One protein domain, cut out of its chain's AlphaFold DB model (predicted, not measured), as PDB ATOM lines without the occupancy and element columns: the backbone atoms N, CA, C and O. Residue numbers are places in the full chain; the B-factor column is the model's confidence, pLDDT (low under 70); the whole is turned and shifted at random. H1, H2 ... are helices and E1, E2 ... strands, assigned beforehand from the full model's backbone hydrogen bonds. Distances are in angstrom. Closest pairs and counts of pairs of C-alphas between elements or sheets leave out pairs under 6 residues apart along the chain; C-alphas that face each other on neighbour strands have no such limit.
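What this domain is: This is residues 146 to 240 of the 596 residues of an uncharacterized protein of Theileria parva (UniProt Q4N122). A strongly twisted sheet of five strands, with the hairpin E4 and E5 inside it, makes the core; two short helices, H1 and H2, lie off one side and the unnamed stretch of residues 154 to 167 loops out on the other. The printed part has 95 residues, with named elements in the order E1 E2 E3 H1 H2 E4 E5; the class is mixed, helices and strands, with under half of the residues in named elements. The mixed sheet runs E2 E4 E5 E1 E3. The whole is compact and rounded, with a radius of gyration of the C-alphas of 12.8 A and spans of 35 by 34 by 24 A.

How they stand to each other: E4, residues 220 to 226, and E5, residues 229 to 236, form an antiparallel hairpin; N 222 and O 233 are 2.9 A apart. E1, residues 148 to 153, is parallel to E5 at 32 degrees, with N 151 and O 234 at 2.8 A. Edge strand E3, residues 179 to 184, is antiparallel to E1, with N 182 and O 152 at 2.9 A. Edge strand E2, residues 168 to 171, is antiparallel to E4, with N 169 and O 223 at 2.8 A. H1, residues 187 to 193, only grazes the sheet; its closest C-alpha to E1 is that of Phe 190, 7.5 A from that of Phe 148. H2, residues 204 to 211, only grazes the sheet too. H1 and H2 are close but not clearly touching, the closest C-alphas, of Ile 193 and Val 206, being 7.4 A apart. E3, H1, H2 and E4 form a split strand-helix-strand unit, two strands running the same way with E5 and E1 between them, its crossover right-handed. In both helices every O i to N i+4 pair is within hydrogen-bond range.

Where its parts are: E5 is 22.8 A long, E4 18.7 A, E1 16.8 A and E3 15.6 A. E1 begins at C-alpha 148 (-39.762, -36.408, 42.705); E5 ends at C-alpha 236 (-48.880, -31.486, 32.856).

The domain as a whole: The C-alphas farthest apart, of Glu 156 and Asp 196, are 36.4 A apart. The printed part has no cut; the link from E1 to E2 is long. Residues 195 to 197 have pLDDT under 70.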
ATOM      1  N   CYS A 146     -34.680 -36.468  45.043       81.94
ATOM      2  CA  CYS A 146     -34.249 -36.774  43.676       81.94
ATOM      3  C   CYS A 146     -35.251 -37.625  42.879       81.94
ATOM      4  O   CYS A 146     -35.210 -37.609  41.651       81.94
ATOM      5  N   ASN A 147     -36.165 -38.320  43.559       89.38
ATOM      6  CA  ASN A 147     -37.150 -39.203  42.934       89.38
ATOM      7  C   ASN A 147     -38.507 -38.511  42.722       89.38
ATOM      8  O   ASN A 147     -39.433 -39.121  42.191       89.38
ATOM      9  N   PHE A 148     -38.644 -37.244  43.125       92.62
ATOM     10  CA  PHE A 148     -39.762 -36.408  42.705       92.62
ATOM     11  C   PHE A 148     -39.414 -35.751  41.374       92.62
ATOM     12  O   PHE A 148     -38.432 -35.019  41.291       92.62
ATOM     13  N   ARG A 149     -40.203 -35.963  40.326       93.31
ATOM     14  CA  ARG A 149     -39.940 -35.385  39.002       93.31
ATOM     15  C   ARG A 149     -41.175 -34.669  38.486       93.31
ATOM     16  O   ARG A 149     -42.305 -35.008  38.823       93.31
ATOM     17  N   LEU A 150     -40.937 -33.623  37.709       94.81
ATOM     18  CA  LEU A 150     -41.976 -32.789  37.127       94.81
ATOM     19  C   LEU A 150     -41.707 -32.690  35.630       94.81
ATOM     20  O   LEU A 150     -40.607 -32.311  35.230       94.81
ATOM     21  N   PHE A 151     -42.705 -33.039  34.833       94.06
ATOM     22  CA  PHE A 151     -42.623 -33.169  33.389       94.06
ATOM     23  C   PHE A 151     -43.673 -32.288  32.723       94.06
ATOM     24  O   PHE A 151     -44.838 -32.304  33.122       94.06
ATOM     25  N   ILE A 152     -43.239 -31.534  31.717       93.38
ATOM     26  CA  ILE A 152     -44.110 -30.786  30.808       93.38
ATOM     27  C   ILE A 152     -44.164 -31.518  29.471       93.38
ATOM     28  O   ILE A 152     -43.151 -32.082  29.041       93.38
ATOM     29  N   LYS A 153     -45.337 -31.557  28.842       91.88
ATOM     30  CA  LYS A 153     -45.498 -32.142  27.511       91.88
ATOM     31  C   LYS A 153     -44.696 -31.331  26.496       91.88
ATOM     32  O   LYS A 153     -44.762 -30.109  26.478       91.88
ATOM     33  N   ASP A 154     -43.924 -32.019  25.669       89.75
ATOM     34  CA  ASP A 154     -43.021 -31.388  24.711       89.75
ATOM     35  C   ASP A 154     -42.929 -32.262  23.465       89.75
ATOM     36  O   ASP A 154     -42.228 -33.269  23.467       89.75
ATOM     37  N   SER A 155     -43.646 -31.896  22.403       82.25
ATOM     38  CA  SER A 155     -43.683 -32.674  21.161       82.25
ATOM     39  C   SER A 155     -42.324 -32.793  20.470       82.25
ATOM     40  O   SER A 155     -42.122 -33.755  19.732       82.25
ATOM     41  N   GLU A 156     -41.404 -31.858  20.716       83.88
ATOM     42  CA  GLU A 156     -40.074 -31.806  20.095       83.88
ATOM     43  C   GLU A 156     -39.009 -32.560  20.909       83.88
ATOM     44  O   GLU A 156     -37.890 -32.767  20.440       83.88
ATOM     45  N   SER A 157     -39.339 -33.003  22.127       81.81
ATOM     46  CA  SER A 157     -38.417 -33.773  22.960       81.81
ATOM     47  C   SER A 157     -38.130 -35.145  22.348       81.81
ATOM     48  O   SER A 157     -39.028 -35.947  22.106       81.81
ATOM     49  N   ASN A 158     -36.844 -35.470  22.205       71.69
ATOM     50  CA  ASN A 158     -36.387 -36.803  21.792       71.69
ATOM     51  C   ASN A 158     -36.522 -37.863  22.904       71.69
ATOM     52  O   ASN A 158     -36.134 -39.014  22.709       71.69
ATOM     53  N   LYS A 159     -36.999 -37.485  24.099       78.00
ATOM     54  CA  LYS A 159     -37.160 -38.394  25.237       78.00
ATOM     55  C   LYS A 159     -38.622 -38.790  25.397       78.00
ATOM     56  O   LYS A 159     -39.435 -38.015  25.901       78.00
ATOM     57  N   VAL A 160     -38.908 -40.038  25.043       80.94
ATOM     58  CA  VAL A 160     -40.175 -40.698  25.358       80.94
ATOM     59  C   VAL A 160     -40.116 -41.191  26.798       80.94
ATOM     60  O   VAL A 160     -39.192 -41.912  27.180       80.94
ATOM     61  N   ILE A 161     -41.099 -40.796  27.603       84.12
ATOM     62  CA  ILE A 161     -41.301 -41.377  28.930       84.12
ATOM     63  C   ILE A 161     -42.327 -42.491  28.788       84.12
ATOM     64  O   ILE A 161     -43.456 -42.255  28.361       84.12
ATOM     65  N   GLU A 162     -41.919 -43.698  29.160       82.81
ATOM     66  CA  GLU A 162     -42.771 -44.879  29.149       82.81
ATOM     67  C   GLU A 162     -42.740 -45.520  30.539       82.81
ATOM     68  O   GLU A 162     -41.699 -45.974  31.018       82.81
ATOM     69  N   ILE A 163     -43.887 -45.498  31.217       84.81
ATOM     70  CA  ILE A 163     -44.076 -46.142  32.516       84.81
ATOM     71  C   ILE A 163     -44.908 -47.391  32.270       84.81
ATOM     72  O   ILE A 163     -46.052 -47.298  31.826       84.81
ATOM     73  N   LYS A 164     -44.329 -48.555  32.562       85.12
ATOM     74  CA  LYS A 164     -45.031 -49.829  32.426       85.12
ATOM     75  C   LYS A 164     -46.092 -49.984  33.513       85.12
ATOM     76  O   LYS A 164     -45.837 -49.637  34.668       85.12
ATOM     77  N   GLU A 165     -47.250 -50.525  33.153       84.81
ATOM     78  CA  GLU A 165     -48.399 -50.676  34.052       84.81
ATOM     79  C   GLU A 165     -48.060 -51.521  35.290       84.81
ATOM     80  O   GLU A 165     -48.418 -51.145  36.404       84.81
ATOM     81  N   GLU A 166     -47.267 -52.586  35.128       85.44
ATOM     82  CA  GLU A 166     -46.849 -53.468  36.225       85.44
ATOM     83  C   GLU A 166     -46.002 -52.775  37.306       85.44
ATOM     84  O   GLU A 166     -45.897 -53.263  38.431       85.44
ATOM     85  N   ASN A 167     -45.410 -51.623  36.984       86.94
ATOM     86  CA  ASN A 167     -44.577 -50.854  37.903       86.94
ATOM     87  C   ASN A 167     -45.368 -49.783  38.665       86.94
ATOM     88  O   ASN A 167     -44.830 -49.161  39.589       86.94
ATOM     89  N   VAL A 168     -46.625 -49.529  38.293       87.25
ATOM     90  CA  VAL A 168     -47.429 -48.456  38.876       87.25
ATOM     91  C   VAL A 168     -47.966 -48.868  40.244       87.25
ATOM     92  O   VAL A 168     -48.637 -49.879  40.412       87.25
ATOM     93  N   ILE A 169     -47.700 -48.026  41.240       85.44
ATOM     94  CA  ILE A 169     -48.250 -48.148  42.594       85.44
ATOM     95  C   ILE A 169     -49.581 -47.394  42.680       85.44
ATOM     96  O   ILE A 169     -50.531 -47.872  43.295       85.44
ATOM     97  N   LYS A 170     -49.640 -46.176  42.118       87.12
ATOM     98  CA  LYS A 170     -50.833 -45.319  42.146       87.12
ATOM     99  C   LYS A 170     -50.772 -44.231  41.075       87.12
ATOM    100  O   LYS A 170     -49.719 -43.635  40.876       87.12
ATOM    101  N   SER A 171     -51.903 -43.890  40.467       87.75
ATOM    102  CA  SER A 171     -52.011 -42.821  39.464       87.75
ATOM    103  C   SER A 171     -53.263 -41.961  39.670       87.75
ATOM    104  O   SER A 171     -54.219 -42.370  40.333       87.75
ATOM    105  N   SER A 172     -53.263 -40.751  39.101       87.69
ATOM    106  CA  SER A 172     -54.466 -39.906  38.992       87.69
ATOM    107  C   SER A 172     -55.330 -40.196  37.759       87.69
ATOM    108  O   SER A 172     -56.407 -39.615  37.639       87.69
ATOM    109  N   LEU A 173     -54.852 -41.024  36.826       79.75
ATOM    110  CA  LEU A 173     -55.536 -41.373  35.578       79.75
ATOM    111  C   LEU A 173     -55.693 -42.883  35.410       79.75
ATOM    112  O   LEU A 173     -54.903 -43.658  35.949       79.75
ATOM    113  N   THR A 174     -56.673 -43.256  34.586       70.50
ATOM    114  CA  THR A 174     -56.877 -44.613  34.064       70.50
ATOM    115  C   THR A 174     -55.921 -44.959  32.922       70.50
ATOM    116  O   THR A 174     -55.536 -46.113  32.798       70.50
ATOM    117  N   THR A 175     -55.518 -43.982  32.103       72.19
ATOM    118  CA  THR A 175     -54.512 -44.133  31.040       72.19
ATOM    119  C   THR A 175     -53.216 -43.428  31.432       72.19
ATOM    120  O   THR A 175     -53.231 -42.276  31.866       72.19
ATOM    121  N   PHE A 176     -52.082 -44.122  31.315       74.81
ATOM    122  CA  PHE A 176     -50.794 -43.577  31.737       74.81
ATOM    123  C   PHE A 176     -50.265 -42.546  30.733       74.81
ATOM    124  O   PHE A 176     -50.410 -42.745  29.526       74.81
ATOM    125  N   PRO A 177     -49.643 -41.453  31.207       71.44
ATOM    126  CA  PRO A 177     -49.023 -40.475  30.331       71.44
ATOM    127  C   PRO A 177     -47.849 -41.125  29.587       71.44
ATOM    128  O   PRO A 177     -46.796 -41.381  30.165       71.44
ATOM    129  N   SER A 178     -48.053 -41.390  28.298       72.31
ATOM    130  CA  SER A 178     -47.026 -41.795  27.341       72.31
ATOM    131  C   SER A 178     -46.817 -40.681  26.316       72.31
ATOM    132  O   SER A 178     -47.744 -39.939  25.978       72.31
ATOM    133  N   GLY A 179     -45.576 -40.514  25.862       79.19
ATOM    134  CA  GLY A 179     -45.220 -39.519  24.852       79.19
ATOM    135  C   GLY A 179     -43.959 -38.735  25.187       79.19
ATOM    136  O   GLY A 179     -43.191 -39.097  26.083       79.19
ATOM    137  N   ASN A 180     -43.755 -37.662  24.432       88.50
ATOM    138  CA  ASN A 180     -42.584 -36.809  24.554       88.50
ATOM    139  C   ASN A 180     -42.805 -35.779  25.665       88.50
ATOM    140  O   ASN A 180     -43.757 -34.990  25.643       88.50
ATOM    141  N   TYR A 181     -41.920 -35.814  26.655       90.56
ATOM    142  CA  TYR A 181     -41.950 -34.915  27.799       90.56
ATOM    143  C   TYR A 181     -40.550 -34.379  28.077       90.56
ATOM    144  O   TYR A 181     -39.539 -35.057  27.869       90.56
ATOM    145  N   THR A 182     -40.504 -33.177  28.637       92.31
ATOM    146  CA  THR A 182     -39.275 -32.554  29.117       92.31
ATOM    147  C   THR A 182     -39.335 -32.414  30.633       92.31
ATOM    148  O   THR A 182     -40.308 -31.919  31.206       92.31
ATOM    149  N   GLN A 183     -38.290 -32.882  31.319       92.38
ATOM    150  CA  GLN A 183     -38.181 -32.725  32.767       92.38
ATOM    151  C   GLN A 183     -37.842 -31.276  33.105       92.38
ATOM    152  O   GLN A 183     -36.851 -30.734  32.616       92.38
ATOM    153  N   ILE A 184     -38.614 -30.671  34.003       92.19
ATOM    154  CA  ILE A 184     -38.399 -29.301  34.466       92.19
ATOM    155  C   ILE A 184     -38.062 -29.252  35.963       92.19
ATOM    156  O   ILE A 184     -38.306 -30.212  36.704       92.19
ATOM    157  N   PRO A 185     -37.516 -28.128  36.463       90.50
ATOM    158  CA  PRO A 185     -37.231 -27.974  37.884       90.50
ATOM    159  C   PRO A 185     -38.491 -28.103  38.756       90.50
ATOM    160  O   PRO A 185     -39.450 -27.344  38.634       90.50
ATOM    161  N   ASN A 186     -38.446 -29.011  39.727       89.12
ATOM    162  CA  ASN A 186     -39.558 -29.334  40.630       89.12
ATOM    163  C   ASN A 186     -39.574 -28.493  41.932       89.12
ATOM    164  O   ASN A 186     -40.481 -28.619  42.757       89.12
ATOM    165  N   ASN A 187     -38.571 -27.624  42.120       89.19
ATOM    166  CA  ASN A 187     -38.239 -26.936  43.377       89.19
ATOM    167  C   ASN A 187     -39.418 -26.233  44.059       89.19
ATOM    168  O   ASN A 187     -39.447 -26.087  45.285       89.19
ATOM    169  N   TYR A 188     -40.344 -25.700  43.263       89.00
ATOM    170  CA  TYR A 188     -41.518 -25.005  43.765       89.00
ATOM    171  C   TYR A 188     -42.519 -25.988  44.378       89.00
ATOM    172  O   TYR A 188     -42.803 -25.874  45.568       89.00
ATOM    173  N   LEU A 189     -42.989 -26.980  43.613       90.94
ATOM    174  CA  LEU A 189     -43.943 -27.984  44.095       90.94
ATOM    175  C   LEU A 189     -43.349 -28.869  45.187       90.94
ATOM    176  O   LEU A 189     -44.045 -29.174  46.154       90.94
ATOM    177  N   PHE A 190     -42.054 -29.183  45.104       89.44
ATOM    178  CA  PHE A 190     -41.348 -29.924  46.144       89.44
ATOM    179  C   PHE A 190     -41.544 -29.252  47.509       89.44
ATOM    180  O   PHE A 190     -42.022 -29.870  48.454       89.44
ATOM    181  N   LYS A 191     -41.308 -27.935  47.590       86.00
ATOM    182  CA  LYS A 191     -41.485 -27.153  48.827       86.00
ATOM    183  C   LYS A 191     -42.932 -27.070  49.315       86.00
ATOM    184  O   LYS A 191     -43.143 -26.732  50.477       86.00
ATOM    185  N   LYS A 192     -43.916 -27.300  48.442       87.94
ATOM    186  CA  LYS A 192     -45.348 -27.248  48.778       87.94
ATOM    187  C   LYS A 192     -45.869 -28.588  49.284       87.94
ATOM    188  O   LYS A 192     -46.699 -28.610  50.191       87.94
ATOM    189  N   ILE A 193     -45.388 -29.680  48.696       87.31
ATOM    190  CA  ILE A 193     -45.897 -31.034  48.923       87.31
ATOM    191  C   ILE A 193     -45.091 -31.745  50.018       87.31
ATOM    192  O   ILE A 193     -45.674 -32.402  50.882       87.31
ATOM    193  N   PHE A 194     -43.766 -31.578  50.040       83.94
ATOM    194  CA  PHE A 194     -42.890 -32.257  50.993       83.94
ATOM    195  C   PHE A 194     -42.853 -31.500  52.322       83.94
ATOM    196  O   PHE A 194     -42.185 -30.471  52.465       83.94
ATOM    197  N   LYS A 195     -43.553 -32.031  53.328       68.19
ATOM    198  CA  LYS A 195     -43.495 -31.525  54.707       68.19
ATOM    199  C   LYS A 195     -42.159 -31.914  55.327       68.19
ATOM    200  O   LYS A 195     -41.782 -33.077  55.276       68.19
ATOM    201  N   ASP A 196     -41.417 -30.950  55.868       68.00
ATOM    202  CA  ASP A 196     -40.089 -31.183  56.463       68.00
ATOM    203  C   ASP A 196     -39.130 -31.975  55.549       68.00
ATOM    204  O   ASP A 196     -38.281 -32.730  56.018       68.00
ATOM    205  N   LYS A 197     -39.272 -31.794  54.223       69.62
ATOM    206  CA  LYS A 197     -38.548 -32.526  53.167       69.62
ATOM    207  C   LYS A 197     -38.817 -34.035  53.095       69.62
ATOM    208  O   LYS A 197     -38.054 -34.757  52.464       69.62
ATOM    209  N   LYS A 198     -39.893 -34.523  53.710       78.62
ATOM    210  CA  LYS A 198     -40.301 -35.928  53.652       78.62
ATOM    211  C   LYS A 198     -41.695 -36.047  53.050       78.62
ATOM    212  O   LYS A 198     -42.621 -35.333  53.430       78.62
ATOM    213  N   MET A 199     -41.855 -36.989  52.130       84.44
ATOM    214  CA  MET A 199     -43.157 -37.385  51.604       84.44
ATOM    215  C   MET A 199     -43.286 -38.901  51.691       84.44
ATOM    216  O   MET A 199     -42.701 -39.633  50.900       84.44
ATOM    217  N   VAL A 200     -44.025 -39.359  52.698       83.00
ATOM    218  CA  VAL A 200     -44.318 -40.786  52.926       83.00
ATOM    219  C   VAL A 200     -45.622 -41.193  52.221       83.00
ATOM    220  O   VAL A 200     -45.776 -42.327  51.778       83.00
ATOM    221  N   LYS A 201     -46.545 -40.234  52.080       85.56
ATOM    222  CA  LYS A 201     -47.818 -40.369  51.368       85.56
ATOM    223  C   LYS A 201     -48.177 -39.069  50.652       85.56
ATOM    224  O   LYS A 201     -47.836 -37.986  51.135       85.56
ATOM    225  N   LEU A 202     -48.911 -39.176  49.550       85.12
ATOM    226  CA  LEU A 202     -49.524 -38.055  48.836       85.12
ATOM    227  C   LEU A 202     -50.978 -37.978  49.277       85.12
ATOM    228  O   LEU A 202     -51.764 -38.895  49.038       85.12
ATOM    229  N   ASP A 203     -51.317 -36.888  49.951       84.06
ATOM    230  CA  ASP A 203     -52.692 -36.598  50.328       84.06
ATOM    231  C   ASP A 203     -53.479 -36.189  49.067       84.06
ATOM    232  O   ASP A 203     -53.104 -35.194  48.433       84.06
ATOM    233  N   PRO A 204     -54.552 -36.915  48.689       85.62
ATOM    234  CA  PRO A 204     -55.360 -36.572  47.521       85.62
ATOM    235  C   PRO A 204     -55.880 -35.136  47.569       85.62
ATOM    236  O   PRO A 204     -55.898 -34.465  46.545       85.62
ATOM    237  N   ILE A 205     -56.224 -34.621  48.757       87.81
ATOM    238  CA  ILE A 205     -56.722 -33.248  48.909       87.81
ATOM    239  C   ILE A 205     -55.624 -32.243  48.554       87.81
ATOM    240  O   ILE A 205     -55.904 -31.222  47.937       87.81
ATOM    241  N   VAL A 206     -54.366 -32.524  48.909       90.19
ATOM    242  CA  VAL A 206     -53.232 -31.650  48.568       90.19
ATOM    243  C   VAL A 206     -53.010 -31.626  47.059       90.19
ATOM    244  O   VAL A 206     -52.854 -30.545  46.493       90.19
ATOM    245  N   PHE A 207     -53.025 -32.789  46.404       92.31
ATOM    246  CA  PHE A 207     -52.891 -32.868  44.948       92.31
ATOM    247  C   PHE A 207     -54.043 -32.148  44.237       92.31
ATOM    248  O   PHE A 207     -53.798 -31.262  43.419       92.31
ATOM    249  N   GLU A 208     -55.287 -32.447  44.611       92.81
ATOM    250  CA  GLU A 208     -56.471 -31.821  44.020       92.81
ATOM    251  C   GLU A 208     -56.503 -30.312  44.273       92.81
ATOM    252  O   GLU A 208     -56.854 -29.543  43.384       92.81
ATOM    253  N   SER A 209     -56.065 -29.831  45.440       93.44
ATOM    254  CA  SER A 209     -55.905 -28.393  45.674       93.44
ATOM    255  C   SER A 209     -54.916 -27.753  44.697       93.44
ATOM    256  O   SER A 209     -55.175 -26.639  44.242       93.44
ATOM    257  N   ILE A 210     -53.806 -28.419  44.355       93.94
ATOM    258  CA  ILE A 210     -52.855 -27.914  43.349       93.94
ATOM    259  C   ILE A 210     -53.496 -27.954  41.961       93.94
ATOM    260  O   ILE A 210     -53.452 -26.951  41.253       93.94
ATOM    261  N   ARG A 211     -54.131 -29.065  41.586       92.31
ATOM    262  CA  ARG A 211     -54.794 -29.231  40.287       92.31
ATOM    263  C   ARG A 211     -55.858 -28.154  40.049       92.31
ATOM    264  O   ARG A 211     -55.820 -27.462  39.038       92.31
ATOM    265  N   HIS A 212     -56.719 -27.904  41.036       90.81
ATOM    266  CA  HIS A 212     -57.758 -26.868  40.977       90.81
ATOM    267  C   HIS A 212     -57.223 -25.429  40.940       90.81
ATOM    268  O   HIS A 212     -57.995 -24.500  40.696       90.81
ATOM    269  N   THR A 213     -55.922 -25.200  41.167       91.12
ATOM    270  CA  THR A 213     -55.351 -23.863  40.934       91.12
ATOM    271  C   THR A 213     -55.420 -23.461  39.468       91.12
ATOM    272  O   THR A 213     -55.455 -22.264  39.189       91.12
ATOM    273  N   GLY A 214     -55.396 -24.440  38.554       88.00
ATOM    274  CA  GLY A 214     -55.274 -24.209  37.121       88.00
ATOM    275  C   GLY A 214     -53.926 -23.624  36.692       88.00
ATOM    276  O   GLY A 214     -53.810 -23.140  35.579       88.00
ATOM    277  N   LEU A 215     -52.914 -23.644  37.569       90.81
ATOM    278  CA  LEU A 215     -51.546 -23.214  37.253       90.81
ATOM    279  C   LEU A 215     -50.815 -24.200  36.327       90.81
ATOM    280  O   LEU A 215     -49.917 -23.802  35.590       90.81
ATOM    281  N   TYR A 216     -51.160 -25.481  36.424       91.94
ATOM    282  CA  TYR A 216     -50.613 -26.573  35.624       91.94
ATOM    283  C   TYR A 216     -51.788 -27.209  34.887       91.94
ATOM    284  O   TYR A 216     -52.686 -27.761  35.531       91.94
ATOM    285  N   GLU A 217     -51.821 -27.064  33.569       90.25
ATOM    286  CA  GLU A 217     -52.904 -27.579  32.741       90.25
ATOM    287  C   GLU A 217     -52.894 -29.107  32.742       90.25
ATOM    288  O   GLU A 217     -51.845 -29.733  32.609       90.25
ATOM    289  N   ASN A 218     -54.070 -29.707  32.949       89.75
ATOM    290  CA  ASN A 218     -54.251 -31.158  33.000       89.75
ATOM    291  C   ASN A 218     -53.260 -31.883  33.927       89.75
ATOM    292  O   ASN A 218     -52.867 -33.010  33.645       89.75
ATOM    293  N   LEU A 219     -52.892 -31.252  35.052       93.38
ATOM    294  CA  LEU A 219     -51.952 -31.816  36.020       93.38
ATOM    295  C   LEU A 219     -52.371 -33.215  36.485       93.38
ATOM    296  O   LEU A 219     -53.496 -33.424  36.949       93.38
ATOM    297  N   GLN A 220     -51.417 -34.136  36.427       92.88
ATOM    298  CA  GLN A 220     -51.542 -35.550  36.760       92.88
ATOM    299  C   GLN A 220     -50.344 -36.016  37.582       92.88
ATOM    300  O   GLN A 220     -49.289 -35.378  37.580       92.88
ATOM    301  N   TYR A 221     -50.496 -37.149  38.265       93.12
ATOM    302  CA  TYR A 221     -49.388 -37.833  38.918       93.12
ATOM    303  C   TYR A 221     -49.380 -39.334  38.632       93.12
ATOM    304  O   TYR A 221     -50.430 -39.967  38.496       93.12
ATOM    305  N   VAL A 222     -48.176 -39.901  38.635       91.75
ATOM    306  CA  VAL A 222     -47.920 -41.341  38.652       91.75
ATOM    307  C   VAL A 222     -46.875 -41.633  39.723       91.75
ATOM    308  O   VAL A 222     -45.828 -40.993  39.789       91.75
ATOM    309  N   ILE A 223     -47.174 -42.597  40.585       90.19
ATOM    310  CA  ILE A 223     -46.243 -43.166  41.553       90.19
ATOM    311  C   ILE A 223     -45.934 -44.571  41.081       90.19
ATOM    312  O   ILE A 223     -46.845 -45.387  40.940       90.19
ATOM    313  N   HIS A 224     -44.662 -44.855  40.847       89.56
ATOM    314  CA  HIS A 224     -44.222 -46.135  40.305       89.56
ATOM    315  C   HIS A 224     -42.886 -46.557  40.905       89.56
ATOM    316  O   HIS A 224     -42.210 -45.766  41.575       89.56
ATOM    317  N   ARG A 225     -42.542 -47.828  40.711       89.75
ATOM    318  CA  ARG A 225     -41.276 -48.408  41.144       89.75
ATOM    319  C   ARG A 225     -40.399 -48.699  39.933       89.75
ATOM    320  O   ARG A 225     -40.805 -49.429  39.039       89.75
ATOM    321  N   ASP A 226     -39.171 -48.200  39.959       87.00
ATOM    322  CA  ASP A 226     -38.163 -48.487  38.943       87.00
ATOM    323  C   ASP A 226     -36.850 -48.882  39.626       87.00
ATOM    324  O   ASP A 226     -36.361 -48.184  40.516       87.00
ATOM    325  N   ARG A 227     -36.311 -50.053  39.260       85.88
ATOM    326  CA  ARG A 227     -35.089 -50.651  39.844       85.88
ATOM    327  C   ARG A 227     -35.074 -50.690  41.383       85.88
ATOM    328  O   ARG A 227     -34.039 -50.489  42.007       85.88
ATOM    329  N   GLY A 228     -36.231 -50.953  41.994       82.81
ATOM    330  CA  GLY A 228     -36.391 -51.041  43.453       82.81
ATOM    331  C   GLY A 228     -36.640 -49.703  44.160       82.81
ATOM    332  O   GLY A 228     -37.068 -49.705  45.314       82.81
ATOM    333  N   GLU A 229     -36.476 -48.577  43.468       87.81
ATOM    334  CA  GLU A 229     -36.719 -47.236  43.995       87.81
ATOM    335  C   GLU A 229     -38.123 -46.742  43.643       87.81
ATOM    336  O   GLU A 229     -38.671 -47.071  42.593       87.81
ATOM    337  N   VAL A 230     -38.719 -45.940  44.528       89.25
ATOM    338  CA  VAL A 230     -40.052 -45.359  44.313       89.25
ATOM    339  C   VAL A 230     -39.918 -43.930  43.799       89.25
ATOM    340  O   VAL A 230     -39.228 -43.114  44.418       89.25
ATOM    341  N   TYR A 231     -40.622 -43.629  42.710       91.06
ATOM    342  CA  TYR A 231     -40.678 -42.317  42.072       91.06
ATOM    343  C   TYR A 231     -42.065 -41.693  42.205       91.06
ATOM    344  O   TYR A 231     -43.077 -42.394  42.218       91.06
ATOM    345  N   LEU A 232     -42.104 -40.360  42.300       92.25
ATOM    346  CA  LEU A 232     -43.318 -39.571  42.111       92.25
ATOM    347  C   LEU A 232     -43.112 -38.650  40.916       92.25
ATOM    348  O   LEU A 232     -42.362 -37.678  41.009       92.25
ATOM    349  N   ASP A 233     -43.854 -38.904  39.850       93.50
ATOM    350  CA  ASP A 233     -43.790 -38.119  38.630       93.50
ATOM    351  C   ASP A 233     -45.074 -37.321  38.462       93.50
ATOM    352  O   ASP A 233     -46.175 -37.870  38.515       93.50
ATOM    353  N   PHE A 234     -44.936 -36.011  38.291       94.56
ATOM    354  CA  PHE A 234     -46.032 -35.122  37.930       94.56
ATOM    355  C   PHE A 234     -45.936 -34.773  36.451       94.56
ATOM    356  O   PHE A 234     -44.871 -34.366  35.990       94.56
ATOM    357  N   PHE A 235     -47.057 -34.871  35.746       93.94
ATOM    358  CA  PHE A 235     -47.177 -34.566  34.323       93.94
ATOM    359  C   PHE A 235     -48.205 -33.463  34.133       93.94
ATOM    360  O   PHE A 235     -49.230 -33.450  34.815       93.94
ATOM    361  N   PHE A 236     -47.934 -32.527  33.237       93.31
ATOM    362  CA  PHE A 236     -48.880 -31.486  32.856       93.31
ATOM    363  C   PHE A 236     -48.610 -31.053  31.414       93.31
ATOM    364  O   PHE A 236     -47.494 -31.219  30.917       93.31
ATOM    365  N   ASP A 237     -49.633 -30.531  30.745       91.06
ATOM    366  CA  ASP A 237     -49.530 -30.188  29.324       91.06
ATOM    367  C   ASP A 237     -48.757 -28.880  29.130       91.06
ATOM    368  O   ASP A 237     -47.756 -28.858  28.424       91.06
ATOM    369  N   ASP A 238     -49.177 -27.818  29.819       90.50
ATOM    370  CA  ASP A 238     -48.503 -26.518  29.825       90.50
ATOM    371  C   ASP A 238     -48.819 -25.735  31.119       90.50
ATOM    372  O   ASP A 238     -49.645 -26.134  31.953       90.50
ATOM    373  N   TYR A 239     -48.144 -24.609  31.347       87.56
ATOM    374  CA  TYR A 239     -48.519 -23.673  32.396       87.56
ATOM    375  C   TYR A 239     -49.867 -23.028  32.072       87.56
ATOM    376  O   TYR A 239     -49.989 -22.208  31.167       87.56
ATOM    377  N   GLY A 240     -50.874 -23.321  32.892       76.19
ATOM    378  CA  GLY A 240     -52.185 -22.708  32.751       76.19
ATOM    379  C   GLY A 240     -52.136 -21.220  33.105       76.19
ATOM    380  O   GLY A 240     -51.914 -20.835  34.259       76.19
TER     381      GLY A 240